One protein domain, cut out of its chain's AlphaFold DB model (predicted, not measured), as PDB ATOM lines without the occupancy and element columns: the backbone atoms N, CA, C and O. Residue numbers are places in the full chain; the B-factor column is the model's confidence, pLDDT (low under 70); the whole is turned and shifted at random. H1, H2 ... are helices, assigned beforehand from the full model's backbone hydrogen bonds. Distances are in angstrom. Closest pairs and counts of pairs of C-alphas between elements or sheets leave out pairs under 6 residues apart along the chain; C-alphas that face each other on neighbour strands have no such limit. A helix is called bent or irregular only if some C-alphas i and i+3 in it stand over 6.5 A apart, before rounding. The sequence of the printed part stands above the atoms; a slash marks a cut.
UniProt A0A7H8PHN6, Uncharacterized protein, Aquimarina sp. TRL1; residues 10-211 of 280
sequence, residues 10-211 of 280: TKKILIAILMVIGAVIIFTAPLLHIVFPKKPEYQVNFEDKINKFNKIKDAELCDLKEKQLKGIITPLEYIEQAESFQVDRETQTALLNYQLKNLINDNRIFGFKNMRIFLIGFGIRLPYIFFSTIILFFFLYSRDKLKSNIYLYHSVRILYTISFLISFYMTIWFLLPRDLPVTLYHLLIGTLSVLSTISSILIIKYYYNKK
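What this domain is: This is residues 10 to 211 of the 280 residues of an uncharacterized protein of Aquimarina sp. TRL1 (UniProt A0A7H8PHN6). Picture a long, narrow all-helix domain in two parts laid end to end: a long helical hairpin of H2 and H3 makes one end, and a group of H1, H4, H6 and H7 makes the other. In that group H4 has H1 on one side and H6 on the other, H7 crosses H6, and the short H5 turns the corner between H4 and H6. The first residues of H1, 10 to 21, stick out, and so do residues 147 to 152 at the turn into H6. The printed part has 202 residues with seven named helices, H1 to H7 in order, and no named strand. It is extended, with a radius of gyration of the C-alphas of 29.0 A and spans of 98 by 43 by 26 A.

Where its parts are: Find C-alpha 10 at (69.285, -5.266, -58.333), where H1, residues 10 to 35, begins; it runs 35.9 A with a kink of 50 degrees near residue 29, and is only just irregular, with C-alphas 27 and 30 6.7 A apart. Next come H2, residues 41 to 69, 42.1 A long, and H3, residues 75 to 106, 46.1 A long, which begins at C-alpha 75 at (33.772, -25.343, 21.751). H4, residues 115 to 141, was assigned as one helix by its hydrogen bonds but is bent: C-alphas 124 and 127 are 6.6 A apart, and its arms are H4a, residues 115 to 124, and H4b, residues 127 to 141, at 30 degrees. H5, residues 143 to 147, leads to H6, residues 150 to 175, 37.6 A long. H7, residues 182 to 211, runs 44.1 A to C-alpha 211 at (60.647, 13.184, -56.124).

How they stand to each other: Look first at H6, which touches H4b at a shallow tilt of 27 degrees, opposite ways; their closest C-alphas, of Tyr 128 and Ser 167, are 5.1 A apart. H7 touches H6 at a steep tilt of 50 degrees, opposite ways, closest at the C-alphas of Phe 168 and Ser 193, 5.0 A. H5 and H6 touch only at the corner, with the C-alphas of Leu 146 and Tyr 153 closest at 5.0 A. H1 touches H4a with residues 26 to 34 alone, at a steep tilt of 50 degrees, and the C-alphas of Pro 30 and Gly 123 come closest at 4.0 A. H2 and H3 form a hairpin at a shallow tilt of 1 degrees, opposite ways, closest at the C-alphas of Gln 68 and Tyr 78, 6.5 A. H3 and H6 are apart, for instance. In H2, H3, H4a, H4b, H5 and H6 every O i to N i+4 pair is within hydrogen-bond range; in H1 17 of 22 are, and in H7 25 of 26.

The domain as a whole: The two C-alphas farthest apart, of Gly 71 and Ser 148, are 98.6 A from each other. The printed part has no cut and no long link. Its mean pLDDT is 88.3; look for values under 70 at residues 11 to 12, 177 to 178 and 210 to 211.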
ATOM      1  N   THR A  10      68.879  -4.683 -59.621       74.12
ATOM      2  CA  THR A  10      69.285  -5.266 -58.333       74.12
ATOM      3  C   THR A  10      68.814  -4.493 -57.097       74.12
ATOM      4  O   THR A  10      68.352  -5.110 -56.143       74.12
ATOM      5  N   LYS A  11      68.859  -3.154 -57.087       69.06
ATOM      6  CA  LYS A  11      68.352  -2.339 -55.965       69.06
ATOM      7  C   LYS A  11      66.831  -2.407 -55.844       69.06
ATOM      8  O   LYS A  11      66.319  -2.418 -54.730       69.06
ATOM      9  N   LYS A  12      66.101  -2.458 -56.964       68.69
ATOM     10  CA  LYS A  12      64.633  -2.597 -56.942       68.69
ATOM     11  C   LYS A  12      64.225  -3.967 -56.404       68.69
ATOM     12  O   LYS A  12      63.349  -4.038 -55.549       68.69
ATOM     13  N   ILE A  13      64.905  -5.020 -56.860       73.62
ATOM     14  CA  ILE A  13      64.706  -6.396 -56.390       73.62
ATOM     15  C   ILE A  13      65.013  -6.495 -54.890       73.62
ATOM     16  O   ILE A  13      64.195  -7.015 -54.141       73.62
ATOM     17  N   LEU A  14      66.127  -5.917 -54.426       76.81
ATOM     18  CA  LEU A  14      66.485  -5.893 -53.002       76.81
ATOM     19  C   LEU A  14      65.411  -5.204 -52.142       76.81
ATOM     20  O   LEU A  14      65.018  -5.733 -51.105       76.81
ATOM     21  N   ILE A  15      64.908  -4.043 -52.574       71.19
ATOM     22  CA  ILE A  15      63.845  -3.316 -51.860       71.19
ATOM     23  C   ILE A  15      62.551  -4.136 -51.829       71.19
ATOM     24  O   ILE A  15      61.895  -4.195 -50.792       71.19
ATOM     25  N   ALA A  16      62.189  -4.795 -52.933       71.19
ATOM     26  CA  ALA A  16      61.019  -5.669 -52.983       71.19
ATOM     27  C   ALA A  16      61.157  -6.861 -52.023       71.19
ATOM     28  O   ALA A  16      60.233  -7.127 -51.257       71.19
ATOM     29  N   ILE A  17      62.321  -7.519 -51.994       77.56
ATOM     30  CA  ILE A  17      62.621  -8.609 -51.053       77.56
ATOM     31  C   ILE A  17      62.508  -8.116 -49.606       77.56
ATOM     32  O   ILE A  17      61.835  -8.752 -48.801       77.56
ATOM     33  N   LEU A  18      63.092  -6.960 -49.278       79.12
ATOM     34  CA  LEU A  18      62.996  -6.368 -47.939       79.12
ATOM     35  C   LEU A  18      61.550  -6.044 -47.544       79.12
ATOM     36  O   LEU A  18      61.170  -6.287 -46.402       79.12
ATOM     37  N   MET A  19      60.727  -5.542 -48.471       75.00
ATOM     38  CA  MET A  19      59.301  -5.305 -48.213       75.00
ATOM     39  C   MET A  19      58.536  -6.606 -47.963       75.00
ATOM     40  O   MET A  19      57.705  -6.644 -47.060       75.00
ATOM     41  N   VAL A  20      58.822  -7.669 -48.723       79.44
ATOM     42  CA  VAL A  20      58.192  -8.985 -48.532       79.44
ATOM     43  C   VAL A  20      58.612  -9.596 -47.197       79.44
ATOM     44  O   VAL A  20      57.751 -10.024 -46.436       79.44
ATOM     45  N   ILE A  21      59.905  -9.578 -46.862       83.31
ATOM     46  CA  ILE A  21      60.406 -10.055 -45.565       83.31
ATOM     47  C   ILE A  21      59.782  -9.245 -44.424       83.31
ATOM     48  O   ILE A  21      59.275  -9.824 -43.467       83.31
ATOM     49  N   GLY A  22      59.758  -7.915 -44.541       81.31
ATOM     50  CA  GLY A  22      59.127  -7.034 -43.560       81.31
ATOM     51  C   GLY A  22      57.641  -7.338 -43.376       81.31
ATOM     52  O   GLY A  22      57.178  -7.441 -42.243       81.31
ATOM     53  N   ALA A  23      56.907  -7.563 -44.469       79.75
ATOM     54  CA  ALA A  23      55.515  -7.988 -44.417       79.75
ATOM     55  C   ALA A  23      55.378  -9.320 -43.672       79.75
ATOM     56  O   ALA A  23      54.602  -9.407 -42.725       79.75
ATOM     57  N   VAL A  24      56.167 -10.335 -44.034       84.88
ATOM     58  CA  VAL A  24      56.139 -11.650 -43.375       84.88
ATOM     59  C   VAL A  24      56.408 -11.517 -41.878       84.88
ATOM     60  O   VAL A  24      55.668 -12.100 -41.089       84.88
ATOM     61  N   ILE A  25      57.387 -10.708 -41.461       83.12
ATOM     62  CA  ILE A  25      57.676 -10.449 -40.040       83.12
ATOM     63  C   ILE A  25      56.480  -9.776 -39.355       83.12
ATOM     64  O   ILE A  25      56.070 -10.194 -38.276       83.12
ATOM     65  N   ILE A  26      55.872  -8.771 -39.988       82.75
ATOM     66  CA  ILE A  26      54.709  -8.053 -39.450       82.75
ATOM     67  C   ILE A  26      53.496  -8.984 -39.292       82.75
ATOM     68  O   ILE A  26      52.811  -8.929 -38.273       82.75
ATOM     69  N   PHE A  27      53.246  -9.863 -40.264       83.62
ATOM     70  CA  PHE A  27      52.132 -10.816 -40.228       83.62
ATOM     71  C   PHE A  27      52.385 -12.010 -39.303       83.62
ATOM     72  O   PHE A  27      51.435 -12.577 -38.769       83.62
ATOM     73  N   THR A  28      53.646 -12.375 -39.066       86.00
ATOM     74  CA  THR A  28      54.017 -13.433 -38.114       86.00
ATOM     75  C   THR A  28      54.183 -12.912 -36.688       86.00
ATOM     76  O   THR A  28      54.072 -13.694 -35.746       86.00
ATOM     77  N   ALA A  29      54.357 -11.601 -36.488       80.12
ATOM     78  CA  ALA A  29      54.437 -10.969 -35.170       80.12
ATOM     79  C   ALA A  29      53.291 -11.363 -34.216       80.12
ATOM     80  O   ALA A  29      53.585 -11.741 -33.079       80.12
ATOM     81  N   PRO A  30      52.004 -11.367 -34.630       78.81
ATOM     82  CA  PRO A  30      50.935 -11.851 -33.764       78.81
ATOM     83  C   PRO A  30      51.018 -13.345 -33.434       78.81
ATOM     84  O   PRO A  30      50.339 -13.754 -32.507       78.81
ATOM     85  N   LEU A  31      51.835 -14.164 -34.105       86.81
ATOM     86  CA  LEU A  31      52.065 -15.577 -33.754       86.81
ATOM     87  C   LEU A  31      53.249 -15.767 -32.796       86.81
ATOM     88  O   LEU A  31      53.261 -16.731 -32.034       86.81
ATOM     89  N   LEU A  32      54.202 -14.826 -32.755       87.44
ATOM     90  CA  LEU A  32      55.365 -14.893 -31.854       87.44
ATOM     91  C   LEU A  32      54.968 -14.993 -30.378       87.44
ATOM     92  O   LEU A  32      55.700 -15.575 -29.579       87.44
ATOM     93  N   HIS A  33      53.788 -14.489 -30.010       86.00
ATOM     94  CA  HIS A  33      53.275 -14.578 -28.645       86.00
ATOM     95  C   HIS A  33      53.130 -16.025 -28.132       86.00
ATOM     96  O   HIS A  33      53.077 -16.225 -26.920       86.00
ATOM     97  N   ILE A  34      53.032 -17.020 -29.023       89.19
ATOM     98  CA  ILE A  34      52.862 -18.437 -28.663       89.19
ATOM     99  C   ILE A  34      54.088 -18.958 -27.906       89.19
ATOM    100  O   ILE A  34      53.930 -19.754 -26.983       89.19
ATOM    101  N   VAL A  35      55.281 -18.461 -28.245       92.00
ATOM    102  CA  VAL A  35      56.548 -18.837 -27.598       92.00
ATOM    103  C   VAL A  35      56.618 -18.317 -26.158       92.00
ATOM    104  O   VAL A  35      57.327 -18.871 -25.324       92.00
ATOM    105  N   PHE A  36      55.852 -17.272 -25.834       90.81
ATOM    106  CA  PHE A  36      55.859 -16.675 -24.506       90.81
ATOM    107  C   PHE A  36      54.826 -17.340 -23.583       90.81
ATOM    108  O   PHE A  36      53.658 -17.540 -23.962       90.81
ATOM    109  N   PRO A  37      55.205 -17.648 -22.330       92.19
ATOM    110  CA  PRO A  37      54.302 -18.290 -21.390       92.19
ATOM    111  C   PRO A  37      53.139 -17.359 -21.023       92.19
ATOM    112  O   PRO A  37      53.243 -16.131 -21.069       92.19
ATOM    113  N   LYS A  38      51.985 -17.944 -20.670       91.25
ATOM    114  CA  LYS A  38      50.798 -17.172 -20.247       91.25
ATOM    115  C   LYS A  38      51.057 -16.392 -18.955       91.25
ATOM    116  O   LYS A  38      50.573 -15.270 -18.820       91.25
ATOM    117  N   LYS A  39      51.817 -16.998 -18.040       93.31
ATOM    118  CA  LYS A  39      52.305 -16.400 -16.798       93.31
ATOM    119  C   LYS A  39      53.833 -16.492 -16.791       93.31
ATOM    120  O   LYS A  39      54.349 -17.566 -17.092       93.31
ATOM    121  N   PRO A  40      54.549 -15.401 -16.507       93.31
ATOM    122  CA  PRO A  40      55.996 -15.446 -16.370       93.31
ATOM    123  C   PRO A  40      56.395 -16.238 -15.119       93.31
ATOM    124  O   PRO A  40      55.627 -16.335 -14.164       93.31
ATOM    125  N   GLU A  41      57.609 -16.782 -15.127       94.31
ATOM    126  CA  GLU A  41      58.111 -17.680 -14.081       94.31
ATOM    127  C   GLU A  41      58.038 -17.062 -12.678       94.31
ATOM    128  O   GLU A  41      57.543 -17.694 -11.748       94.31
ATOM    129  N   TYR A  42      58.406 -15.785 -12.531       93.62
ATOM    130  CA  TYR A  42      58.312 -15.078 -11.251       93.62
ATOM    131  C   TYR A  42      56.879 -15.037 -10.693       93.62
ATOM    132  O   TYR A  42      56.688 -15.103  -9.481       93.62
ATOM    133  N   GLN A  43      55.868 -14.928 -11.566       95.19
ATOM    134  CA  GLN A  43      54.467 -14.891 -11.154       95.19
ATOM    135  C   GLN A  43      54.029 -16.275 -10.679       95.19
ATOM    136  O   GLN A  43      53.356 -16.373  -9.659       95.19
ATOM    137  N   VAL A  44      54.431 -17.328 -11.394       96.19
ATOM    138  CA  VAL A  44      54.138 -18.719 -11.018       96.19
ATOM    139  C   VAL A  44      54.761 -19.039  -9.660       96.19
ATOM    140  O   VAL A  44      54.048 -19.440  -8.746       96.19
ATOM    141  N   ASN A  45      56.048 -18.735  -9.480       95.62
ATOM    142  CA  ASN A  45      56.762 -18.986  -8.228       95.62
ATOM    143  C   ASN A  45      56.124 -18.257  -7.031       95.62
ATOM    144  O   ASN A  45      56.072 -18.788  -5.920       95.62
ATOM    145  N   PHE A  46      55.622 -17.035  -7.238       96.50
ATOM    146  CA  PHE A  46      54.963 -16.278  -6.175       96.50
ATOM    147  C   PHE A  46      53.542 -16.786  -5.887       96.50
ATOM    148  O   PHE A  46      53.160 -16.896  -4.724       96.50
ATOM    149  N   GLU A  47      52.766 -17.146  -6.912       95.69
ATOM    150  CA  GLU A  47      51.463 -17.802  -6.733       95.69
ATOM    151  C   GLU A  47      51.611 -19.132  -5.972       95.69
ATOM    152  O   GLU A  47      50.826 -19.416  -5.068       95.69
ATOM    153  N   ASP A  48      52.667 -19.902  -6.241       96.50
ATOM    154  CA  ASP A  48      52.972 -21.135  -5.509       96.50
ATOM    155  C   ASP A  48      53.302 -20.880  -4.034       96.50
ATOM    156  O   ASP A  48      52.881 -21.647  -3.164       96.50
ATOM    157  N   LYS A  49      53.977 -19.767  -3.716       95.25
ATOM    158  CA  LYS A  49      54.192 -19.327  -2.328       95.25
ATOM    159  C   LYS A  49      52.864 -19.047  -1.614       95.25
ATOM    160  O   LYS A  49      52.696 -19.473  -0.472       95.25
ATOM    161  N   ILE A  50      51.918 -18.384  -2.285       94.88
ATOM    162  CA  ILE A  50      50.569 -18.121  -1.750       94.88
ATOM    163  C   ILE A  50      49.809 -19.435  -1.543       94.88
ATOM    164  O   ILE A  50      49.223 -19.660  -0.486       94.88
ATOM    165  N   ASN A  51      49.864 -20.342  -2.519       95.69
ATOM    166  CA  ASN A  51      49.213 -21.646  -2.427       95.69
ATOM    167  C   ASN A  51      49.778 -22.486  -1.276       95.69
ATOM    168  O   ASN A  51      49.020 -23.123  -0.547       95.69
ATOM    169  N   LYS A  52      51.101 -22.475  -1.083       96.06
ATOM    170  CA  LYS A  52      51.757 -23.165   0.035       96.06
ATOM    171  C   LYS A  52      51.333 -22.579   1.380       96.06
ATOM    172  O   LYS A  52      51.033 -23.344   2.290       96.06
ATOM    173  N   PHE A  53      51.266 -21.252   1.488       95.50
ATOM    174  CA  PHE A  53      50.753 -20.572   2.677       95.50
ATOM    175  C   PHE A  53      49.318 -21.008   3.002       95.50
ATOM    176  O   PHE A  53      49.054 -21.444   4.120       95.50
ATOM    177  N   ASN A  54      48.420 -20.984   2.012       93.38
ATOM    178  CA  ASN A  54      47.029 -21.401   2.196       93.38
ATOM    179  C   ASN A  54      46.916 -22.862   2.641       93.38
ATOM    180  O   ASN A  54      46.189 -23.139   3.585       93.38
ATOM    181  N   LYS A  55      47.686 -23.776   2.036       95.25
ATOM    182  CA  LYS A  55      47.702 -25.192   2.438       95.25
ATOM    183  C   LYS A  55      48.144 -25.396   3.886       95.25
ATOM    184  O   LYS A  55      47.556 -26.215   4.580       95.25
ATOM    185  N   ILE A  56      49.175 -24.673   4.331       95.19
ATOM    186  CA  ILE A  56      49.641 -24.737   5.724       95.19
ATOM    187  C   ILE A  56      48.541 -24.229   6.658       95.19
ATOM    188  O   ILE A  56      48.231 -24.880   7.649       95.19
ATOM    189  N   LYS A  57      47.899 -23.110   6.309       93.38
ATOM    190  CA  LYS A  57      46.814 -22.544   7.112       93.38
ATOM    191  C   LYS A  57      45.577 -23.448   7.162       93.38
ATOM    192  O   LYS A  57      44.978 -23.609   8.217       93.38
ATOM    193  N   ASP A  58      45.217 -24.089   6.058       93.81
ATOM    194  CA  ASP A  58      44.118 -25.059   6.050       93.81
ATOM    195  C   ASP A  58      44.430 -26.268   6.951       93.81
ATOM    196  O   ASP A  58      43.551 -26.731   7.674       93.81
ATOM    197  N   ALA A  59      45.686 -26.735   6.975       95.19
ATOM    198  CA  ALA A  59      46.119 -27.799   7.882       95.19
ATOM    199  C   ALA A  59      46.058 -27.370   9.361       95.19
ATOM    200  O   ALA A  59      45.518 -28.108  10.180       95.19
ATOM    201  N   GLU A  60      46.518 -26.160   9.698       94.25
ATOM    202  CA  GLU A  60      46.422 -25.606  11.061       94.25
ATOM    203  C   GLU A  60      44.960 -25.527  11.550       94.25
ATOM    204  O   GLU A  60      44.666 -25.834  12.708       94.25
ATOM    205  N   LEU A  61      44.022 -25.180  10.662       93.19
ATOM    206  CA  LEU A  61      42.589 -25.161  10.972       93.19
ATOM    207  C   LEU A  61      42.015 -26.576  11.175       93.19
ATOM    208  O   LEU A  61      41.184 -26.791  12.060       93.19
ATOM    209  N   CYS A  62      42.459 -27.553  10.378       94.38
ATOM    210  CA  CYS A  62      42.098 -28.958  10.573       94.38
ATOM    211  C   CYS A  62      42.587 -29.487  11.929       94.38
ATOM    212  O   CYS A  62      41.806 -30.125  12.637       94.38
ATOM    213  N   ASP A  63      43.820 -29.163  12.321       95.81
ATOM    214  CA  ASP A  63      44.389 -29.550  13.616       95.81
ATOM    215  C   ASP A  63      43.604 -28.933  14.785       95.81
ATOM    216  O   ASP A  63      43.342 -29.602  15.788       95.81
ATOM    217  N   LEU A  64      43.183 -27.667  14.667       94.31
ATOM    218  CA  LEU A  64      42.313 -27.005  15.651       94.31
ATOM    219  C   LEU A  64      40.980 -27.741  15.815       94.31
ATOM    220  O   LEU A  64      40.547 -28.012  16.938       94.31
ATOM    221  N   LYS A  65      40.354 -28.126  14.702       94.81
ATOM    222  CA  LYS A  65      39.110 -28.903  14.712       94.81
ATOM    223  C   LYS A  65      39.307 -30.287  15.335       94.81
ATOM    224  O   LYS A  65      38.456 -30.752  16.088       94.81
ATOM    225  N   GLU A  66      40.428 -30.949  15.065       96.25
ATOM    226  CA  GLU A  66      40.736 -32.248  15.669       96.25
ATOM    227  C   GLU A  66      40.945 -32.140  17.188       96.25
ATOM    228  O   GLU A  66      40.449 -32.982  17.939       96.25
ATOM    229  N   LYS A  67      41.613 -31.082  17.666       96.12
ATOM    230  CA  LYS A  67      41.767 -30.807  19.107       96.12
ATOM    231  C   LYS A  67      40.420 -30.622  19.801       96.12
ATOM    232  O   LYS A  67      40.239 -31.144  20.901       96.12
ATOM    233  N   GLN A  68      39.477 -29.938  19.155       96.56
ATOM    234  CA  GLN A  68      38.110 -29.796  19.658       96.56
ATOM    235  C   GLN A  68      37.411 -31.162  19.754       96.56
ATOM    236  O   GLN A  68      36.843 -31.495  20.791       96.56
ATOM    237  N   LEU A  69      37.487 -31.983  18.700       95.94
ATOM    238  CA  LEU A  69      36.862 -33.315  18.672       95.94
ATOM    239  C   LEU A  69      37.431 -34.266  19.733       95.94
ATOM    240  O   LEU A  69      36.703 -35.105  20.256       95.94
ATOM    241  N   LYS A  70      38.716 -34.124  20.073       97.62
ATOM    242  CA  LYS A  70      39.379 -34.877  21.150       97.62
ATOM    243  C   LYS A  70      39.088 -34.327  22.553       97.62
ATOM    244  O   LYS A  70      39.577 -34.896  23.525       97.62
ATOM    245  N   GLY A  71      38.339 -33.229  22.669       94.88
ATOM    246  CA  GLY A  71      38.045 -32.572  23.945       94.88
ATOM    247  C   GLY A  71      39.253 -31.884  24.588       94.88
ATOM    248  O   GLY A  71      39.226 -31.617  25.783       94.88
ATOM    249  N   ILE A  72      40.316 -31.615  23.818       97.12
ATOM    250  CA  ILE A  72      41.512 -30.903  24.303       97.12
ATOM    251  C   ILE A  72      41.196 -29.417  24.515       97.12
ATOM    252  O   ILE A  72      41.738 -28.800  25.426       97.12
ATOM    253  N   ILE A  73      40.327 -28.860  23.668       96.19
ATOM    254  CA  ILE A  73      39.828 -27.486  23.754       96.19
ATOM    255  C   ILE A  73      38.300 -27.495  23.779       96.19
ATOM    256  O   ILE A  73      37.656 -28.370  23.190       96.19
ATOM    257  N   THR A  74      37.719 -26.510  24.450       96.94
ATOM    258  CA  THR A  74      36.269 -26.321  24.517       96.94
ATOM    259  C   THR A  74      35.711 -25.783  23.191       96.94
ATOM    260  O   THR A  74      36.440 -25.187  22.394       96.94
ATOM    261  N   PRO A  75      34.399 -25.941  22.927       95.06
ATOM    262  CA  PRO A  75      33.772 -25.343  21.751       95.06
ATOM    263  C   PRO A  75      33.915 -23.817  21.684       95.06
ATOM    264  O   PRO A  75      34.055 -23.284  20.588       95.06
ATOM    265  N   LEU A  76      33.901 -23.126  22.831       95.75
ATOM    266  CA  LEU A  76      34.062 -21.672  22.885       95.75
ATOM    267  C   LEU A  76      35.491 -21.257  22.506       95.75
ATOM    268  O   LEU A  76      35.664 -20.411  21.635       95.75
ATOM    269  N   GLU A  77      36.504 -21.922  23.070       95.06
ATOM    270  CA  GLU A  77      37.914 -21.693  22.715       95.06
ATOM    271  C   GLU A  77      38.190 -21.988  21.236       95.06
ATOM    272  O   GLU A  77      38.959 -21.275  20.595       95.06
ATOM    273  N   TYR A  78      37.557 -23.025  20.677       95.25
ATOM    274  CA  TYR A  78      37.647 -23.313  19.247       95.25
ATOM    275  C   TYR A  78      37.088 -22.166  18.398       95.25
ATOM    276  O   TYR A  78      37.729 -21.790  17.421       95.25
ATOM    277  N   ILE A  79      35.927 -21.603  18.757       94.75
ATOM    278  CA  ILE A  79      35.321 -20.481  18.021       94.75
ATOM    279  C   ILE A  79      36.248 -19.262  18.058       94.75
ATOM    280  O   ILE A  79      36.589 -18.740  17.001       94.75
ATOM    281  N   GLU A  80      36.735 -18.865  19.237       94.75
ATOM    282  CA  GLU A  80      37.636 -17.709  19.378       94.75
ATOM    283  C   GLU A  80      38.950 -17.888  18.592       94.75
ATOM    284  O   GLU A  80      39.418 -16.977  17.897       94.75
ATOM    285  N   GLN A  81      39.549 -19.083  18.654       94.50
ATOM    286  CA  GLN A  81      40.774 -19.391  17.910       94.50
ATOM    287  C   GLN A  81      40.527 -19.465  16.400       94.50
ATOM    288  O   GLN A  81      41.353 -18.987  15.627       94.50
ATOM    289  N   ALA A  82      39.401 -20.023  15.958       93.19
ATOM    290  CA  ALA A  82      39.056 -20.091  14.541       93.19
ATOM    291  C   ALA A  82      38.768 -18.701  13.952       93.19
ATOM    292  O   ALA A  82      39.209 -18.412  12.839       93.19
ATOM    293  N   GLU A  83      38.075 -17.829  14.689       94.06
ATOM    294  CA  GLU A  83      37.787 -16.456  14.257       94.06
ATOM    295  C   GLU A  83      39.066 -15.623  14.136       94.06
ATOM    296  O   GLU A  83      39.326 -15.039  13.082       94.06
ATOM    297  N   SER A  84      39.905 -15.617  15.176       93.00
ATOM    298  CA  SER A  84      41.196 -14.914  15.142       93.00
ATOM    299  C   SER A  84      42.094 -15.429  14.015       93.00
ATOM    300  O   SER A  84      42.668 -14.645  13.257       93.00
ATOM    301  N   PHE A  85      42.137 -16.749  13.826       93.56
ATOM    302  CA  PHE A  85      42.857 -17.380  12.729       93.56
ATOM    303  C   PHE A  85      42.358 -16.937  11.351       93.56
ATOM    304  O   PHE A  85      43.158 -16.689  10.444       93.56
ATOM    305  N   GLN A  86      41.039 -16.848  11.172       91.38
ATOM    306  CA  GLN A  86      40.447 -16.438   9.907       91.38
ATOM    307  C   GLN A  86      40.798 -14.983   9.578       91.38
ATOM    308  O   GLN A  86      41.224 -14.707   8.454       91.38
ATOM    309  N   VAL A  87      40.715 -14.078  10.557       91.94
ATOM    310  CA  VAL A  87      41.105 -12.667  10.394       91.94
ATOM    311  C   VAL A  87      42.587 -12.538  10.015       91.94
ATOM    312  O   VAL A  87      42.930 -11.832   9.058       91.94
ATOM    313  N   ASP A  88      43.475 -13.260  10.701       93.25
ATOM    314  CA  ASP A  88      44.914 -13.249  10.406       93.25
ATOM    315  C   ASP A  88      45.218 -13.806   9.011       93.25
ATOM    316  O   ASP A  88      46.014 -13.235   8.253       93.25
ATOM    317  N   ARG A  89      44.560 -14.908   8.637       92.56
ATOM    318  CA  ARG A  89      44.690 -15.515   7.309       92.56
ATOM    319  C   ARG A  89      44.248 -14.549   6.220       92.56
ATOM    320  O   ARG A  89      44.962 -14.404   5.225       92.56
ATOM    321  N   GLU A  90      43.093 -13.911   6.375       93.62
ATOM    322  CA  GLU A  90      42.567 -12.942   5.410       93.62
ATOM    323  C   GLU A  90      43.528 -11.760   5.247       93.62
ATOM    324  O   GLU A  90      43.893 -11.411   4.122       93.62
ATOM    325  N   THR A  91      44.035 -11.225   6.359       94.62
ATOM    326  CA  THR A  91      44.985 -10.104   6.369       94.62
ATOM    327  C   THR A  91      46.296 -10.460   5.662       94.62
ATOM    328  O   THR A  91      46.761  -9.723   4.787       94.62
ATOM    329  N   GLN A  92      46.884 -11.621   5.967       94.88
ATOM    330  CA  GLN A  92      48.120 -12.069   5.314       94.88
ATOM    331  C   GLN A  92      47.907 -12.411   3.836       94.88
ATOM    332  O   GLN A  92      48.747 -12.082   2.996       94.88
ATOM    333  N   THR A  93      46.768 -13.010   3.488       93.19
ATOM    334  CA  THR A  93      46.409 -13.295   2.091       93.19
ATOM    335  C   THR A  93      46.252 -12.000   1.295       93.19
ATOM    336  O   THR A  93      46.755 -11.898   0.175       93.19
ATOM    337  N   ALA A  94      45.619 -10.977   1.875       95.44
ATOM    338  CA  ALA A  94      45.500  -9.657   1.265       95.44
ATOM    339  C   ALA A  94      46.875  -9.004   1.044       95.44
ATOM    340  O   ALA A  94      47.138  -8.495  -0.048       95.44
ATOM    341  N   LEU A  95      47.778  -9.087   2.029       96.69
ATOM    342  CA  LEU A  95      49.152  -8.592   1.913       96.69
ATOM    343  C   LEU A  95      49.920  -9.301   0.787       96.69
ATOM    344  O   LEU A  95      50.550  -8.643  -0.042       96.69
ATOM    345  N   LEU A  96      49.854 -10.632   0.718       96.06
ATOM    346  CA  LEU A  96      50.522 -11.414  -0.326       96.06
ATOM    347  C   LEU A  96      49.964 -11.099  -1.719       96.06
ATOM    348  O   LEU A  96      50.728 -10.930  -2.668       96.06
ATOM    349  N   ASN A  97      48.645 -10.958  -1.846       95.69
ATOM    350  CA  ASN A  97      48.006 -10.554  -3.100       95.69
ATOM    351  C   ASN A  97      48.422  -9.139  -3.523       95.69
ATOM    352  O   ASN A  97      48.647  -8.884  -4.710       95.69
ATOM    353  N   TYR A  98      48.561  -8.221  -2.566       96.50
ATOM    354  CA  TYR A  98      49.082  -6.880  -2.812       96.50
ATOM    355  C   TYR A  98      50.538  -6.920  -3.300       96.50
ATOM    356  O   TYR A  98      50.862  -6.305  -4.316       96.50
ATOM    357  N   GLN A  99      51.398  -7.713  -2.655       96.88
ATOM    358  CA  GLN A  99      52.786  -7.918  -3.083       96.88
ATOM    359  C   GLN A  99      52.873  -8.525  -4.487       96.88
ATOM    360  O   GLN A  99      53.640  -8.036  -5.311       96.88
ATOM    361  N   LEU A 100      52.051  -9.533  -4.797       96.00
ATOM    362  CA  LEU A 100      51.968 -10.120  -6.135       96.00
ATOM    363  C   LEU A 100      51.562  -9.075  -7.181       96.00
ATOM    364  O   LEU A 100      52.136  -9.016  -8.269       96.00
ATOM    365  N   LYS A 101      50.584  -8.222  -6.859       94.94
ATOM    366  CA  LYS A 101      50.143  -7.140  -7.746       94.94
ATOM    367  C   LYS A 101      51.271  -6.140  -8.013       94.94
ATOM    368  O   LYS A 101      51.439  -5.740  -9.164       94.94
ATOM    369  N   ASN A 102      52.039  -5.771  -6.990       95.00
ATOM    370  CA  ASN A 102      53.194  -4.885  -7.141       95.00
ATOM    371  C   ASN A 102      54.300  -5.547  -7.963       95.00
ATOM    372  O   ASN A 102      54.738  -4.963  -8.943       95.00
ATOM    373  N   LEU A 103      54.624  -6.812  -7.689       94.38
ATOM    374  CA  LEU A 103      55.595  -7.583  -8.467       94.38
ATOM    375  C   LEU A 103      55.232  -7.632  -9.962       94.38
ATOM    376  O   LEU A 103      56.093  -7.471 -10.826       94.38
ATOM    377  N   ILE A 104      53.950  -7.829 -10.289       93.06
ATOM    378  CA  ILE A 104      53.461  -7.781 -11.676       93.06
ATOM    379  C   ILE A 104      53.600  -6.370 -12.261       93.06
ATOM    380  O   ILE A 104      53.894  -6.242 -13.447       93.06
ATOM    381  N   ASN A 105      53.362  -5.323 -11.468       90.75
ATOM    382  CA  ASN A 105      53.486  -3.936 -11.912       90.75
ATOM    383  C   ASN A 105      54.940  -3.533 -12.180       90.75
ATOM    384  O   ASN A 105      55.193  -2.899 -13.203       90.75
ATOM    385  N   ASP A 106      55.867  -3.952 -11.324       92.88
ATOM    386  CA  ASP A 106      57.298  -3.649 -11.431       92.88
ATOM    387  C   ASP A 106      57.937  -4.336 -12.648       92.88
ATOM    388  O   ASP A 106      58.868  -3.815 -13.251       92.88
ATOM    389  N   ASN A 107      57.383  -5.480 -13.062       91.69
ATOM    390  CA  ASN A 107      57.840  -6.254 -14.220       91.69
ATOM    391  C   ASN A 107      57.002  -6.008 -15.490       91.69
ATOM    392  O   ASN A 107      56.978  -6.842 -16.403       91.69
ATOM    393  N   ARG A 108      56.278  -4.883 -15.574       88.88
ATOM    394  CA  ARG A 108      55.505  -4.542 -16.778       88.88
ATOM    395  C   ARG A 108      56.416  -4.253 -17.966       88.88
ATOM    396  O   ARG A 108      57.400  -3.531 -17.865       88.88
ATOM    397  N   ILE A 109      56.005  -4.719 -19.139       85.19
ATOM    398  CA  ILE A 109      56.680  -4.453 -20.412       85.19
ATOM    399  C   ILE A 109      55.825  -3.464 -21.196       85.19
ATOM    400  O   ILE A 109      54.701  -3.792 -21.569       85.19
ATOM    401  N   PHE A 110      56.330  -2.246 -21.414       82.50
ATOM    402  CA  PHE A 110      55.599  -1.163 -22.095       82.50
ATOM    403  C   PHE A 110      54.182  -0.931 -21.529       82.50
ATOM    404  O   PHE A 110      53.230  -0.712 -22.271       82.50
ATOM    405  N   GLY A 111      54.022  -1.040 -20.205       81.25
ATOM    406  CA  GLY A 111      52.732  -0.896 -19.516       81.25
ATOM    407  C   GLY A 111      51.866  -2.165 -19.462       81.25
ATOM    408  O   GLY A 111      50.882  -2.192 -18.717       81.25
ATOM    409  N   PHE A 112      52.244  -3.237 -20.167       86.06
ATOM    410  CA  PHE A 112      51.543  -4.524 -20.174       86.06
ATOM    411  C   PHE A 112      52.061  -5.469 -19.096       86.06
ATOM    412  O   PHE A 112      53.244  -5.483 -18.778       86.06
ATOM    413  N   LYS A 113      51.170  -6.323 -18.575       87.75
ATOM    414  CA  LYS A 113      51.488  -7.274 -17.495       87.75
ATOM    415  C   LYS A 113      52.579  -8.284 -17.857       87.75
ATOM    416  O   LYS A 113      53.258  -8.772 -16.968       87.75
ATOM    417  N   ASN A 114      52.686  -8.661 -19.131       90.44
ATOM    418  CA  ASN A 114      53.706  -9.585 -19.615       90.44
ATOM    419  C   ASN A 114      53.949  -9.407 -21.122       90.44
ATOM    420  O   ASN A 114      53.144  -8.797 -21.834       90.44
ATOM    421  N   MET A 115      55.048  -9.993 -21.608       89.56
ATOM    422  CA  MET A 115      55.471  -9.909 -23.011       89.56
ATOM    423  C   MET A 115      54.440 -10.513 -23.968       89.56
ATOM    424  O   MET A 115      54.207  -9.991 -25.055       89.56
ATOM    425  N   ARG A 116      53.774 -11.596 -23.552       90.19
ATOM    426  CA  ARG A 116      52.755 -12.267 -24.361       90.19
ATOM    427  C   ARG A 116      51.588 -11.336 -24.681       90.19
ATOM    428  O   ARG A 116      51.193 -11.235 -25.837       90.19
ATOM    429  N   ILE A 117      51.040 -10.654 -23.676       88.56
ATOM    430  CA  ILE A 117      49.921  -9.717 -23.842       88.56
ATOM    431  C   ILE A 117      50.349  -8.539 -24.718       88.56
ATOM    432  O   ILE A 117      49.589  -8.142 -25.603       88.56
ATOM    433  N   PHE A 118      51.564  -8.023 -24.513       88.31
ATOM    434  CA  PHE A 118      52.128  -6.984 -25.370       88.31
ATOM    435  C   PHE A 118      52.182  -7.436 -26.837       88.31
ATOM    436  O   PHE A 118      51.645  -6.746 -27.697       88.31
ATOM    437  N   LEU A 119      52.742  -8.615 -27.125       88.25
ATOM    438  CA  LEU A 119      52.872  -9.136 -28.491       88.25
ATOM    439  C   LEU A 119      51.530  -9.454 -29.152       88.25
ATOM    440  O   LEU A 119      51.363  -9.160 -30.331       88.25
ATOM    441  N   ILE A 120      50.559 -10.007 -28.416       86.81
ATOM    442  CA  ILE A 120      49.195 -10.211 -28.936       86.81
ATOM    443  C   ILE A 120      48.597  -8.863 -29.325       86.81
ATOM    444  O   ILE A 120      48.071  -8.686 -30.423       86.81
ATOM    445  N   GLY A 121      48.672  -7.897 -28.414       85.12
ATOM    446  CA  GLY A 121      48.074  -6.598 -28.632       85.12
ATOM    447  C   GLY A 121      48.743  -5.837 -29.777       85.12
ATOM    448  O   GLY A 121      48.090  -5.431 -30.737       85.12
ATOM    449  N   PHE A 122      50.057  -5.700 -29.730       85.19
ATOM    450  CA  PHE A 122      50.812  -4.985 -30.745       85.19
ATOM    451  C   PHE A 122      50.777  -5.705 -32.102       85.19
ATOM    452  O   PHE A 122      50.490  -5.088 -33.129       85.19
ATOM    453  N   GLY A 123      50.980  -7.024 -32.102       85.81
ATOM    454  CA  GLY A 123      51.066  -7.847 -33.306       85.81
ATOM    455  C   GLY A 123      49.784  -7.866 -34.134       85.81
ATOM    456  O   GLY A 123      49.858  -7.812 -35.353       85.81
ATOM    457  N   ILE A 124      48.601  -7.865 -33.509       86.00
ATOM    458  CA  ILE A 124      47.327  -7.825 -34.253       86.00
ATOM    459  C   ILE A 124      47.129  -6.472 -34.959       86.00
ATOM    460  O   ILE A 124      46.451  -6.396 -35.979       86.00
ATOM    461  N   ARG A 125      47.717  -5.390 -34.437       88.44
ATOM    462  CA  ARG A 125      47.456  -4.013 -34.894       88.44
ATOM    463  C   ARG A 125      48.412  -3.544 -35.987       88.44
ATOM    464  O   ARG A 125      48.016  -2.798 -36.877       88.44
ATOM    465  N   LEU A 126      49.651  -4.021 -35.943       86.50
ATOM    466  CA  LEU A 126      50.706  -3.721 -36.912       86.50
ATOM    467  C   LEU A 126      50.294  -3.953 -38.388       86.50
ATOM    468  O   LEU A 126      50.539  -3.067 -39.214       86.50
ATOM    469  N   PRO A 127      49.612  -5.065 -38.738       88.50
ATOM    470  CA  PRO A 127      49.101  -5.294 -40.088       88.50
ATOM    471  C   PRO A 127      48.201  -4.176 -40.623       88.50
ATOM    472  O   PRO A 127      48.280  -3.852 -41.806       88.50
ATOM    473  N   TYR A 128      47.382  -3.538 -39.776       89.94
ATOM    474  CA  TYR A 128      46.504  -2.447 -40.213       89.94
ATOM    475  C   TYR A 128      47.303  -1.218 -40.661       89.94
ATOM    476  O   TYR A 128      46.970  -0.617 -41.687       89.94
ATOM    477  N   ILE A 129      48.390  -0.877 -39.955       89.50
ATOM    478  CA  ILE A 129      49.270   0.248 -40.327       89.50
ATOM    479  C   ILE A 129      49.941  -0.064 -41.664       89.50
ATOM    480  O   ILE A 129      49.994   0.776 -42.569       89.50
ATOM    481  N   PHE A 130      50.425  -1.298 -41.798       87.44
ATOM    482  CA  PHE A 130      51.110  -1.754 -42.996       87.44
ATOM    483  C   PHE A 130      50.185  -1.738 -44.221       87.44
ATOM    484  O   PHE A 130      50.527  -1.132 -45.237       87.44
ATOM    485  N   PHE A 131      48.972  -2.288 -44.110       87.06
ATOM    486  CA  PHE A 131      47.978  -2.239 -45.187       87.06
ATOM    487  C   PHE A 131      47.573  -0.811 -45.549       87.06
ATOM    488  O   PHE A 131      47.525  -0.479 -46.733       87.06
ATOM    489  N   SER A 132      47.347   0.059 -44.562       91.56
ATOM    490  CA  SER A 132      47.017   1.472 -44.811       91.56
ATOM    491  C   SER A 132      48.106   2.168 -45.634       91.56
ATOM    492  O   SER A 132      47.820   2.902 -46.582       91.56
ATOM    493  N   THR A 133      49.368   1.860 -45.326       86.38
ATOM    494  CA  THR A 133      50.534   2.374 -46.051       86.38
ATOM    495  C   THR A 133      50.610   1.819 -47.474       86.38
ATOM    496  O   THR A 133      50.840   2.587 -48.409       86.38
ATOM    497  N   ILE A 134      50.355   0.519 -47.672       85.81
ATOM    498  CA  ILE A 134      50.306  -0.107 -49.004       85.81
ATOM    499  C   ILE A 134      49.231   0.546 -49.878       85.81
ATOM    500  O   ILE A 134      49.511   0.898 -51.023       85.81
ATOM    501  N   ILE A 135      48.017   0.741 -49.354       89.00
ATOM    502  CA  ILE A 135      46.904   1.329 -50.117       89.00
ATOM    503  C   ILE A 135      47.241   2.773 -50.515       89.00
ATOM    504  O   ILE A 135      47.018   3.170 -51.661       89.00
ATOM    505  N   LEU A 136      47.827   3.558 -49.607       88.56
ATOM    506  CA  LEU A 136      48.282   4.912 -49.925       88.56
ATOM    507  C   LEU A 136      49.398   4.909 -50.975       88.56
ATOM    508  O   LEU A 136      49.375   5.727 -51.895       88.56
ATOM    509  N   PHE A 137      50.353   3.986 -50.884       82.94
ATOM    510  CA  PHE A 137      51.405   3.857 -51.888       82.94
ATOM    511  C   PHE A 137      50.832   3.495 -53.263       82.94
ATOM    512  O   PHE A 137      51.180   4.124 -54.263       82.94
ATOM    513  N   PHE A 138      49.888   2.552 -53.313       84.00
ATOM    514  CA  PHE A 138      49.164   2.195 -54.532       84.00
ATOM    515  C   PHE A 138      48.418   3.398 -55.127       84.00
ATOM    516  O   PHE A 138      48.501   3.634 -56.333       84.00
ATOM    517  N   PHE A 139      47.747   4.198 -54.293       88.38
ATOM    518  CA  PHE A 139      47.082   5.431 -54.722       88.38
ATOM    519  C   PHE A 139      48.061   6.431 -55.352       88.38
ATOM    520  O   PHE A 139      47.758   7.030 -56.385       88.38
ATOM    521  N   LEU A 140      49.240   6.614 -54.749       83.25
ATOM    522  CA  LEU A 140      50.260   7.538 -55.250       83.25
ATOM    523  C   LEU A 140      50.892   7.053 -56.556       83.25
ATOM    524  O   LEU A 140      51.089   7.856 -57.470       83.25
ATOM    525  N   TYR A 141      51.165   5.753 -56.664       80.88
ATOM    526  CA  TYR A 141      51.751   5.144 -57.856       80.88
ATOM    527  C   TYR A 141      50.779   5.138 -59.043       80.88
ATOM    528  O   TYR A 141      51.150   5.481 -60.164       80.88
ATOM    529  N   SER A 142      49.513   4.806 -58.798       82.56
ATOM    530  CA  SER A 142      48.481   4.692 -59.833       82.56
ATOM    531  C   SER A 142      47.701   5.989 -60.053       82.56
ATOM    532  O   SER A 142      46.657   5.961 -60.701       82.56
ATOM    533  N   ARG A 143      48.171   7.131 -59.529       81.44
ATOM    534  CA  ARG A 143      47.412   8.393 -59.482       81.44
ATOM    535  C   ARG A 143      46.868   8.824 -60.843       81.44
ATOM    536  O   ARG A 143      45.702   9.193 -60.932       81.44
ATOM    537  N   ASP A 144      47.686   8.781 -61.890       78.25
ATOM    538  CA  ASP A 144      47.271   9.244 -63.220       78.25
ATOM    539  C   ASP A 144      46.310   8.266 -63.901       78.25
ATOM    540  O   ASP A 144      45.345   8.694 -64.529       78.25
ATOM    541  N   LYS A 145      46.484   6.958 -63.670       82.25
ATOM    542  CA  LYS A 145      45.518   5.937 -64.102       82.25
ATOM    543  C   LYS A 145      44.189   6.085 -63.360       82.25
ATOM    544  O   LYS A 145      43.133   5.990 -63.972       82.25
ATOM    545  N   LEU A 146      44.231   6.374 -62.061       84.81
ATOM    546  CA  LEU A 146      43.053   6.575 -61.217       84.81
ATOM    547  C   LEU A 146      42.268   7.826 -61.618       84.81
ATOM    548  O   LEU A 146      41.048   7.783 -61.622       84.81
ATOM    549  N   LYS A 147      42.940   8.916 -62.011       83.56
ATOM    550  CA  LYS A 147      42.273  10.145 -62.480       83.56
ATOM    551  C   LYS A 147      41.396   9.939 -63.716       83.56
ATOM    552  O   LYS A 147      40.504  10.749 -63.934       83.56
ATOM    553  N   SER A 148      41.631   8.883 -64.501       87.25
ATOM    554  CA  SER A 148      40.779   8.563 -65.654       87.25
ATOM    555  C   SER A 148      39.346   8.203 -65.242       87.25
ATOM    556  O   SER A 148      38.414   8.440 -66.001       87.25
ATOM    557  N   ASN A 149      39.156   7.695 -64.019       90.81
ATOM    558  CA  ASN A 149      37.852   7.381 -63.451       90.81
ATOM    559  C   ASN A 149      37.674   8.100 -62.107       90.81
ATOM    560  O   ASN A 149      38.226   7.697 -61.080       90.81
ATOM    561  N   ILE A 150      36.857   9.156 -62.112       90.00
ATOM    562  CA  ILE A 150      36.645  10.019 -60.943       90.00
ATOM    563  C   ILE A 150      36.120   9.246 -59.723       90.00
ATOM    564  O   ILE A 150      36.564   9.495 -58.600       90.00
ATOM    565  N   TYR A 151      35.247   8.256 -59.933       92.25
ATOM    566  CA  TYR A 151      34.697   7.433 -58.857       92.25
ATOM    567  C   TYR A 151      35.781   6.566 -58.227       92.25
ATOM    568  O   TYR A 151      35.945   6.573 -57.010       92.25
ATOM    569  N   LEU A 152      36.586   5.886 -59.047       89.44
ATOM    570  CA  LEU A 152      37.680   5.046 -58.561       89.44
ATOM    571  C   LEU A 152      38.719   5.875 -57.787       89.44
ATOM    572  O   LEU A 152      39.175   5.463 -56.720       89.44
ATOM    573  N   TYR A 153      39.045   7.071 -58.282       89.19
ATOM    574  CA  TYR A 153      39.933   8.006 -57.594       89.19
ATOM    575  C   TYR A 153      39.412   8.377 -56.199       89.19
ATOM    576  O   TYR A 153      40.162   8.311 -55.220       89.19
ATOM    577  N   HIS A 154      38.132   8.744 -56.086       90.12
ATOM    578  CA  HIS A 154      37.526   9.095 -54.803       90.12
ATOM    579  C   HIS A 154      37.407   7.896 -53.861       90.12
ATOM    580  O   HIS A 154      37.740   8.037 -52.684       90.12
ATOM    581  N   SER A 155      37.020   6.725 -54.365       92.12
ATOM    582  CA  SER A 155      36.891   5.509 -53.559       92.12
ATOM    583  C   SER A 155      38.222   5.084 -52.951       92.12
ATOM    584  O   SER A 155      38.296   4.877 -51.744       92.12
ATOM    585  N   VAL A 156      39.304   5.040 -53.736       90.12
ATOM    586  CA  VAL A 156      40.637   4.701 -53.204       90.12
ATOM    587  C   VAL A 156      41.116   5.768 -52.213       90.12
ATOM    588  O   VAL A 156      41.741   5.436 -51.204       90.12
ATOM    589  N   ARG A 157      40.780   7.045 -52.451       90.94
ATOM    590  CA  ARG A 157      41.105   8.141 -51.531       90.94
ATOM    591  C   ARG A 157      40.432   7.982 -50.170       90.94
ATOM    592  O   ARG A 157      41.073   8.166 -49.134       90.94
ATOM    593  N   ILE A 158      39.141   7.665 -50.180       93.56
ATOM    594  CA  ILE A 158      38.356   7.406 -48.972       93.56
ATOM    595  C   ILE A 158      38.892   6.154 -48.274       93.56
ATOM    596  O   ILE A 158      39.136   6.200 -47.072       93.56
ATOM    597  N   LEU A 159      39.162   5.090 -49.033       94.12
ATOM    598  CA  LEU A 159      39.658   3.820 -48.512       94.12
ATOM    599  C   LEU A 159      40.941   3.997 -47.701       94.12
ATOM    600  O   LEU A 159      40.940   3.660 -46.523       94.12
ATOM    601  N   TYR A 160      42.004   4.582 -48.275       92.12
ATOM    602  CA  TYR A 160      43.255   4.736 -47.520       92.12
ATOM    603  C   TYR A 160      43.068   5.633 -46.287       92.12
ATOM    604  O   TYR A 160      43.719   5.417 -45.269       92.12
ATOM    605  N   THR A 161      42.182   6.634 -46.362       92.44
ATOM    606  CA  THR A 161      41.920   7.555 -45.247       92.44
ATOM    607  C   THR A 161      41.242   6.820 -44.092       92.44
ATOM    608  O   THR A 161      41.686   6.931 -42.952       92.44
ATOM    609  N   ILE A 162      40.210   6.024 -44.388       94.50
ATOM    610  CA  ILE A 162      39.510   5.199 -43.396       94.50
ATOM    611  C   ILE A 162      40.447   4.129 -42.831       94.50
ATOM    612  O   ILE A 162      40.464   3.923 -41.619       94.50
ATOM    613  N   SER A 163      41.264   3.481 -43.667       93.62
ATOM    614  CA  SER A 163      42.236   2.485 -43.204       93.62
ATOM    615  C   SER A 163      43.218   3.083 -42.195       93.62
ATOM    616  O   SER A 163      43.383   2.519 -41.113       93.62
ATOM    617  N   PHE A 164      43.799   4.255 -42.485       93.06
ATOM    618  CA  PHE A 164      44.672   4.946 -41.532       93.06
ATOM    619  C   PHE A 164      43.940   5.333 -40.249       93.06
ATOM    620  O   PHE A 164      44.485   5.125 -39.167       93.06
ATOM    621  N   LEU A 165      42.707   5.834 -40.354       93.69
ATOM    622  CA  LEU A 165      41.912   6.206 -39.188       93.69
ATOM    623  C   LEU A 165      41.676   5.007 -38.264       93.69
ATOM    624  O   LEU A 165      41.973   5.090 -37.076       93.69
ATOM    625  N   ILE A 166      41.216   3.876 -38.811       92.31
ATOM    626  CA  ILE A 166      41.006   2.630 -38.056       92.31
ATOM    627  C   ILE A 166      42.326   2.148 -37.454       92.31
ATOM    628  O   ILE A 166      42.393   1.787 -36.279       92.31
ATOM    629  N   SER A 167      43.396   2.171 -38.243       93.44
ATOM    630  CA  SER A 167      44.710   1.717 -37.812       93.44
ATOM    631  C   SER A 167      45.254   2.534 -36.637       93.44
ATOM    632  O   SER A 167      45.722   1.969 -35.645       93.44
ATOM    633  N   PHE A 168      45.190   3.864 -36.722       92.75
ATOM    634  CA  PHE A 168      45.628   4.740 -35.641       92.75
ATOM    635  C   PHE A 168      44.699   4.660 -34.442       92.75
ATOM    636  O   PHE A 168      45.196   4.592 -33.325       92.75
ATOM    637  N   TYR A 169      43.384   4.577 -34.651       91.62
ATOM    638  CA  TYR A 169      42.425   4.350 -33.574       91.62
ATOM    639  C   TYR A 169      42.799   3.105 -32.759       91.62
ATOM    640  O   TYR A 169      42.987   3.192 -31.548       91.62
ATOM    641  N   MET A 170      43.016   1.966 -33.424       89.88
ATOM    642  CA  MET A 170      43.370   0.708 -32.760       89.88
ATOM    643  C   MET A 170      44.731   0.762 -32.057       89.88
ATOM    644  O   MET A 170      44.906   0.135 -31.010       89.88
ATOM    645  N   THR A 171      45.689   1.501 -32.624       88.75
ATOM    646  CA  THR A 171      47.045   1.660 -32.076       88.75
ATOM    647  C   THR A 171      47.061   2.589 -30.865       88.75
ATOM    648  O   THR A 171      47.642   2.253 -29.838       88.75
ATOM    649  N   ILE A 172      46.387   3.734 -30.947       88.44
ATOM    650  CA  ILE A 172      46.306   4.704 -29.851       88.44
ATOM    651  C   ILE A 172      45.485   4.109 -28.708       88.44
ATOM    652  O   ILE A 172      45.936   4.150 -27.572       88.44
ATOM    653  N   TRP A 173      44.352   3.462 -28.999       84.50
ATOM    654  CA  TRP A 173      43.576   2.728 -27.992       84.50
ATOM    655  C   TRP A 173      44.410   1.677 -27.246       84.50
ATOM    656  O   TRP A 173      44.177   1.395 -26.076       84.50
ATOM    657  N   PHE A 174      45.396   1.088 -27.918       83.69
ATOM    658  CA  PHE A 174      46.296   0.118 -27.310       83.69
ATOM    659  C   PHE A 174      47.387   0.753 -26.446       83.69
ATOM    660  O   PHE A 174      47.729   0.196 -25.408       83.69
ATOM    661  N   LEU A 175      47.933   1.892 -26.874       79.38
ATOM    662  CA  LEU A 175      49.044   2.560 -26.197       79.38
ATOM    663  C   LEU A 175      48.599   3.443 -25.030       79.38
ATOM    664  O   LEU A 175      49.391   3.686 -24.123       79.38
ATOM    665  N   LEU A 176      47.368   3.955 -25.055       77.81
ATOM    666  CA  LEU A 176      46.950   4.960 -24.090       77.81
ATOM    667  C   LEU A 176      46.556   4.315 -22.747       77.81
ATOM    668  O   LEU A 176      45.634   3.487 -22.728       77.81
ATOM    669  N   PRO A 177      47.203   4.693 -21.625       66.44
ATOM    670  CA  PRO A 177      46.864   4.173 -20.303       66.44
ATOM    671  C   PRO A 177      45.418   4.518 -19.921       66.44
ATOM    672  O   PRO A 177      44.899   5.585 -20.252       66.44
ATOM    673  N   ARG A 178      44.744   3.591 -19.229       67.62
ATOM    674  CA  ARG A 178      43.323   3.699 -18.843       67.62
ATOM    675  C   ARG A 178      43.121   4.467 -17.534       67.62
ATOM    676  O   ARG A 178      42.289   4.084 -16.718       67.62
ATOM    677  N   ASP A 179      43.871   5.543 -17.353       71.50
ATOM    678  CA  ASP A 179      43.864   6.311 -16.104       71.50
ATOM    679  C   ASP A 179      42.916   7.528 -16.177       71.50
ATOM    680  O   ASP A 179      42.773   8.277 -15.215       71.50
ATOM    681  N   LEU A 180      42.239   7.721 -17.318       73.19
ATOM    682  CA  LEU A 180      41.303   8.820 -17.576       73.19
ATOM    683  C   LEU A 180      39.833   8.354 -17.560       73.19
ATOM    684  O   LEU A 180      39.553   7.194 -17.879       73.19
ATOM    685  N   PRO A 181      38.872   9.262 -17.282       82.62
ATOM    686  CA  PRO A 181      37.445   8.992 -17.446       82.62
ATOM    687  C   PRO A 181      37.122   8.496 -18.859       82.62
ATOM    688  O   PRO A 181      37.672   8.992 -19.847       82.62
ATOM    689  N   VAL A 182      36.189   7.546 -18.963       82.00
ATOM    690  CA  VAL A 182      35.881   6.830 -20.216       82.00
ATOM    691  C   VAL A 182      35.560   7.787 -21.371       82.00
ATOM    692  O   VAL A 182      36.043   7.587 -22.484       82.00
ATOM    693  N   THR A 183      34.798   8.851 -21.114       85.44
ATOM    694  CA  THR A 183      34.413   9.855 -22.121       85.44
ATOM    695  C   THR A 183      35.613  10.633 -22.662       85.44
ATOM    696  O   THR A 183      35.792  10.724 -23.876       85.44
ATOM    697  N   LEU A 184      36.475  11.135 -21.774       83.88
ATOM    698  CA  LEU A 184      37.682  11.876 -22.146       83.88
ATOM    699  C   LEU A 184      38.666  10.989 -22.918       83.88
ATOM    700  O   LEU A 184      39.277  11.430 -23.888       83.88
ATOM    701  N   TYR A 185      38.753   9.715 -22.537       83.25
ATOM    702  CA  TYR A 185      39.564   8.715 -23.222       83.25
ATOM    703  C   TYR A 185      39.127   8.511 -24.682       83.25
ATOM    704  O   TYR A 185      39.958   8.529 -25.588       83.25
ATOM    705  N   HIS A 186      37.820   8.380 -24.938       85.69
ATOM    706  CA  HIS A 186      37.299   8.196 -26.299       85.69
ATOM    707  C   HIS A 186      37.512   9.443 -27.160       85.69
ATOM    708  O   HIS A 186      37.898   9.326 -28.325       85.69
ATOM    709  N   LEU A 187      37.320  10.630 -26.578       88.50
ATOM    710  CA  LEU A 187      37.557  11.898 -27.263       88.50
ATOM    711  C   LEU A 187      39.032  12.042 -27.653       88.50
ATOM    712  O   LEU A 187      39.330  12.357 -28.804       88.50
ATOM    713  N   LEU A 188      39.952  11.749 -26.733       88.12
ATOM    714  CA  LEU A 188      41.391  11.863 -26.964       88.12
ATOM    715  C   LEU A 188      41.905  10.862 -28.010       88.12
ATOM    716  O   LEU A 188      42.716  11.217 -28.863       88.12
ATOM    717  N   ILE A 189      41.403   9.625 -28.002       88.88
ATOM    718  CA  ILE A 189      41.718   8.651 -29.059       88.88
ATOM    719  C   ILE A 189      41.197   9.146 -30.409       88.88
ATOM    720  O   ILE A 189      41.918   9.082 -31.408       88.88
ATOM    721  N   GLY A 190      39.964   9.657 -30.445       89.38
ATOM    722  CA  GLY A 190      39.364  10.218 -31.650       89.38
ATOM    723  C   GLY A 190      40.225  11.334 -32.241       89.38
ATOM    724  O   GLY A 190      40.640  11.243 -33.396       89.38
ATOM    725  N   THR A 191      40.580  12.341 -31.441       90.81
ATOM    726  CA  THR A 191      41.379  13.485 -31.907       90.81
ATOM    727  C   THR A 191      42.782  13.074 -32.350       90.81
ATOM    728  O   THR A 191      43.208  13.450 -33.444       90.81
ATOM    729  N   LEU A 192      43.483  12.247 -31.569       90.62
ATOM    730  CA  LEU A 192      44.824  11.770 -31.920       90.62
ATOM    731  C   LEU A 192      44.818  10.899 -33.181       90.62
ATOM    732  O   LEU A 192      45.744  10.996 -33.990       90.62
ATOM    733  N   SER A 193      43.788  10.074 -33.388       92.81
ATOM    734  CA  SER A 193      43.684   9.229 -34.585       92.81
ATOM    735  C   SER A 193      43.476  10.058 -35.854       92.81
ATOM    736  O   SER A 193      44.135   9.805 -36.868       92.81
ATOM    737  N   VAL A 194      42.646  11.104 -35.790       92.94
ATOM    738  CA  VAL A 194      42.437  12.050 -36.895       92.94
ATOM    739  C   VAL A 194      43.722  12.825 -37.193       92.94
ATOM    740  O   VAL A 194      44.157  12.859 -38.346       92.94
ATOM    741  N   LEU A 195      44.380  13.379 -36.169       92.94
ATOM    742  CA  LEU A 195      45.643  14.113 -36.327       92.94
ATOM    743  C   LEU A 195      46.745  13.234 -36.931       92.94
ATOM    744  O   LEU A 195      47.415  13.648 -37.880       92.94
ATOM    745  N   SER A 196      46.891  12.001 -36.442       89.44
ATOM    746  CA  SER A 196      47.884  11.041 -36.945       89.44
ATOM    747  C   SER A 196      47.614  10.650 -38.398       89.44
ATOM    748  O   SER A 196      48.545  10.568 -39.203       89.44
ATOM    749  N   THR A 197      46.338  10.476 -38.759       91.62
ATOM    750  CA  THR A 197      45.907  10.184 -40.133       91.62
ATOM    751  C   THR A 197      46.274  11.325 -41.076       91.62
ATOM    752  O   THR A 197      46.942  11.102 -42.087       91.62
ATOM    753  N   ILE A 198      45.891  12.559 -40.726       91.31
ATOM    754  CA  ILE A 198      46.175  13.753 -41.533       91.31
ATOM    755  C   ILE A 198      47.688  13.935 -41.692       91.31
ATOM    756  O   ILE A 198      48.169  14.048 -42.819       91.31
ATOM    757  N   SER A 199      48.440  13.895 -40.588       87.50
ATOM    758  CA  SER A 199      49.898  14.053 -40.590       87.50
ATOM    759  C   SER A 199      50.585  13.015 -41.483       87.50
ATOM    760  O   SER A 199      51.355  13.373 -42.376       87.50
ATOM    761  N   SER A 200      50.230  11.736 -41.341       85.69
ATOM    762  CA  SER A 200      50.834  10.648 -42.124       85.69
ATOM    763  C   SER A 200      50.577  10.799 -43.622       85.69
ATOM    764  O   SER A 200      51.497  10.682 -44.433       85.69
ATOM    765  N   ILE A 201      49.339  11.123 -44.009       87.75
ATOM    766  CA  ILE A 201      48.982  11.348 -45.415       87.75
ATOM    767  C   ILE A 201      49.758  12.542 -45.987       87.75
ATOM    768  O   ILE A 201      50.239  12.463 -47.121       87.75
ATOM    769  N   LEU A 202      49.881  13.640 -45.231       87.31
ATOM    770  CA  LEU A 202      50.607  14.838 -45.662       87.31
ATOM    771  C   LEU A 202      52.099  14.559 -45.850       87.31
ATOM    772  O   LEU A 202      52.639  14.881 -46.909       87.31
ATOM    773  N   ILE A 203      52.743  13.909 -44.877       80.88
ATOM    774  CA  ILE A 203      54.169  13.560 -44.928       80.88
ATOM    775  C   ILE A 203      54.456  12.683 -46.150       80.88
ATOM    776  O   ILE A 203      55.329  13.000 -46.959       80.88
ATOM    777  N   ILE A 204      53.689  11.608 -46.341       80.81
ATOM    778  CA  ILE A 204      53.923  10.663 -47.439       80.81
ATOM    779  C   ILE A 204      53.696  11.344 -48.799       80.81
ATOM    780  O   ILE A 204      54.501  11.177 -49.721       80.81
ATOM    781  N   LYS A 205      52.650  12.175 -48.930       80.25
ATOM    782  CA  LYS A 205      52.414  12.971 -50.149       80.25
ATOM    783  C   LYS A 205      53.540  13.959 -50.425       80.25
ATOM    784  O   LYS A 205      53.935  14.093 -51.582       80.25
ATOM    785  N   TYR A 206      54.046  14.640 -49.399       80.31
ATOM    786  CA  TYR A 206      55.150  15.588 -49.525       80.31
ATOM    787  C   TYR A 206      56.402  14.903 -50.087       80.31
ATOM    788  O   TYR A 206      56.930  15.331 -51.116       80.31
ATOM    789  N   TYR A 207      56.820  13.783 -49.487       72.94
ATOM    790  CA  TYR A 207      57.992  13.029 -49.944       72.94
ATOM    791  C   TYR A 207      57.832  12.482 -51.368       72.94
ATOM    792  O   TYR A 207      58.767  12.556 -52.170       72.94
ATOM    793  N   TYR A 208      56.645  11.980 -51.718       71.50
ATOM    794  CA  TYR A 208      56.385  11.464 -53.062       71.50
ATOM    795  C   TYR A 208      56.376  12.576 -54.124       71.50
ATOM    796  O   TYR A 208      57.042  12.461 -55.157       71.50
ATOM    797  N   ASN A 209      55.674  13.684 -53.861       70.75
ATOM    798  CA  ASN A 209      55.587  14.805 -54.799       70.75
ATOM    799  C   ASN A 209      56.941  15.495 -55.007       70.75
ATOM    800  O   ASN A 209      57.236  15.889 -56.133       70.75
ATOM    801  N   LYS A 210      57.795  15.586 -53.975       65.94
ATOM    802  CA  LYS A 210      59.157  16.129 -54.114       65.94
ATOM    803  C   LYS A 210      59.940  15.360 -55.184       65.94
ATOM    804  O   LYS A 210      60.456  15.964 -56.117       65.94
ATOM    805  N   LYS A 211      59.946  14.024 -55.134       59.03
ATOM    806  CA  LYS A 211      60.647  13.184 -56.124       59.03
ATOM    807  C   LYS A 211      60.036  13.278 -57.532       59.03
ATOM    808  O   LYS A 211      60.772  13.312 -58.514       59.03
TER     809      LYS A 211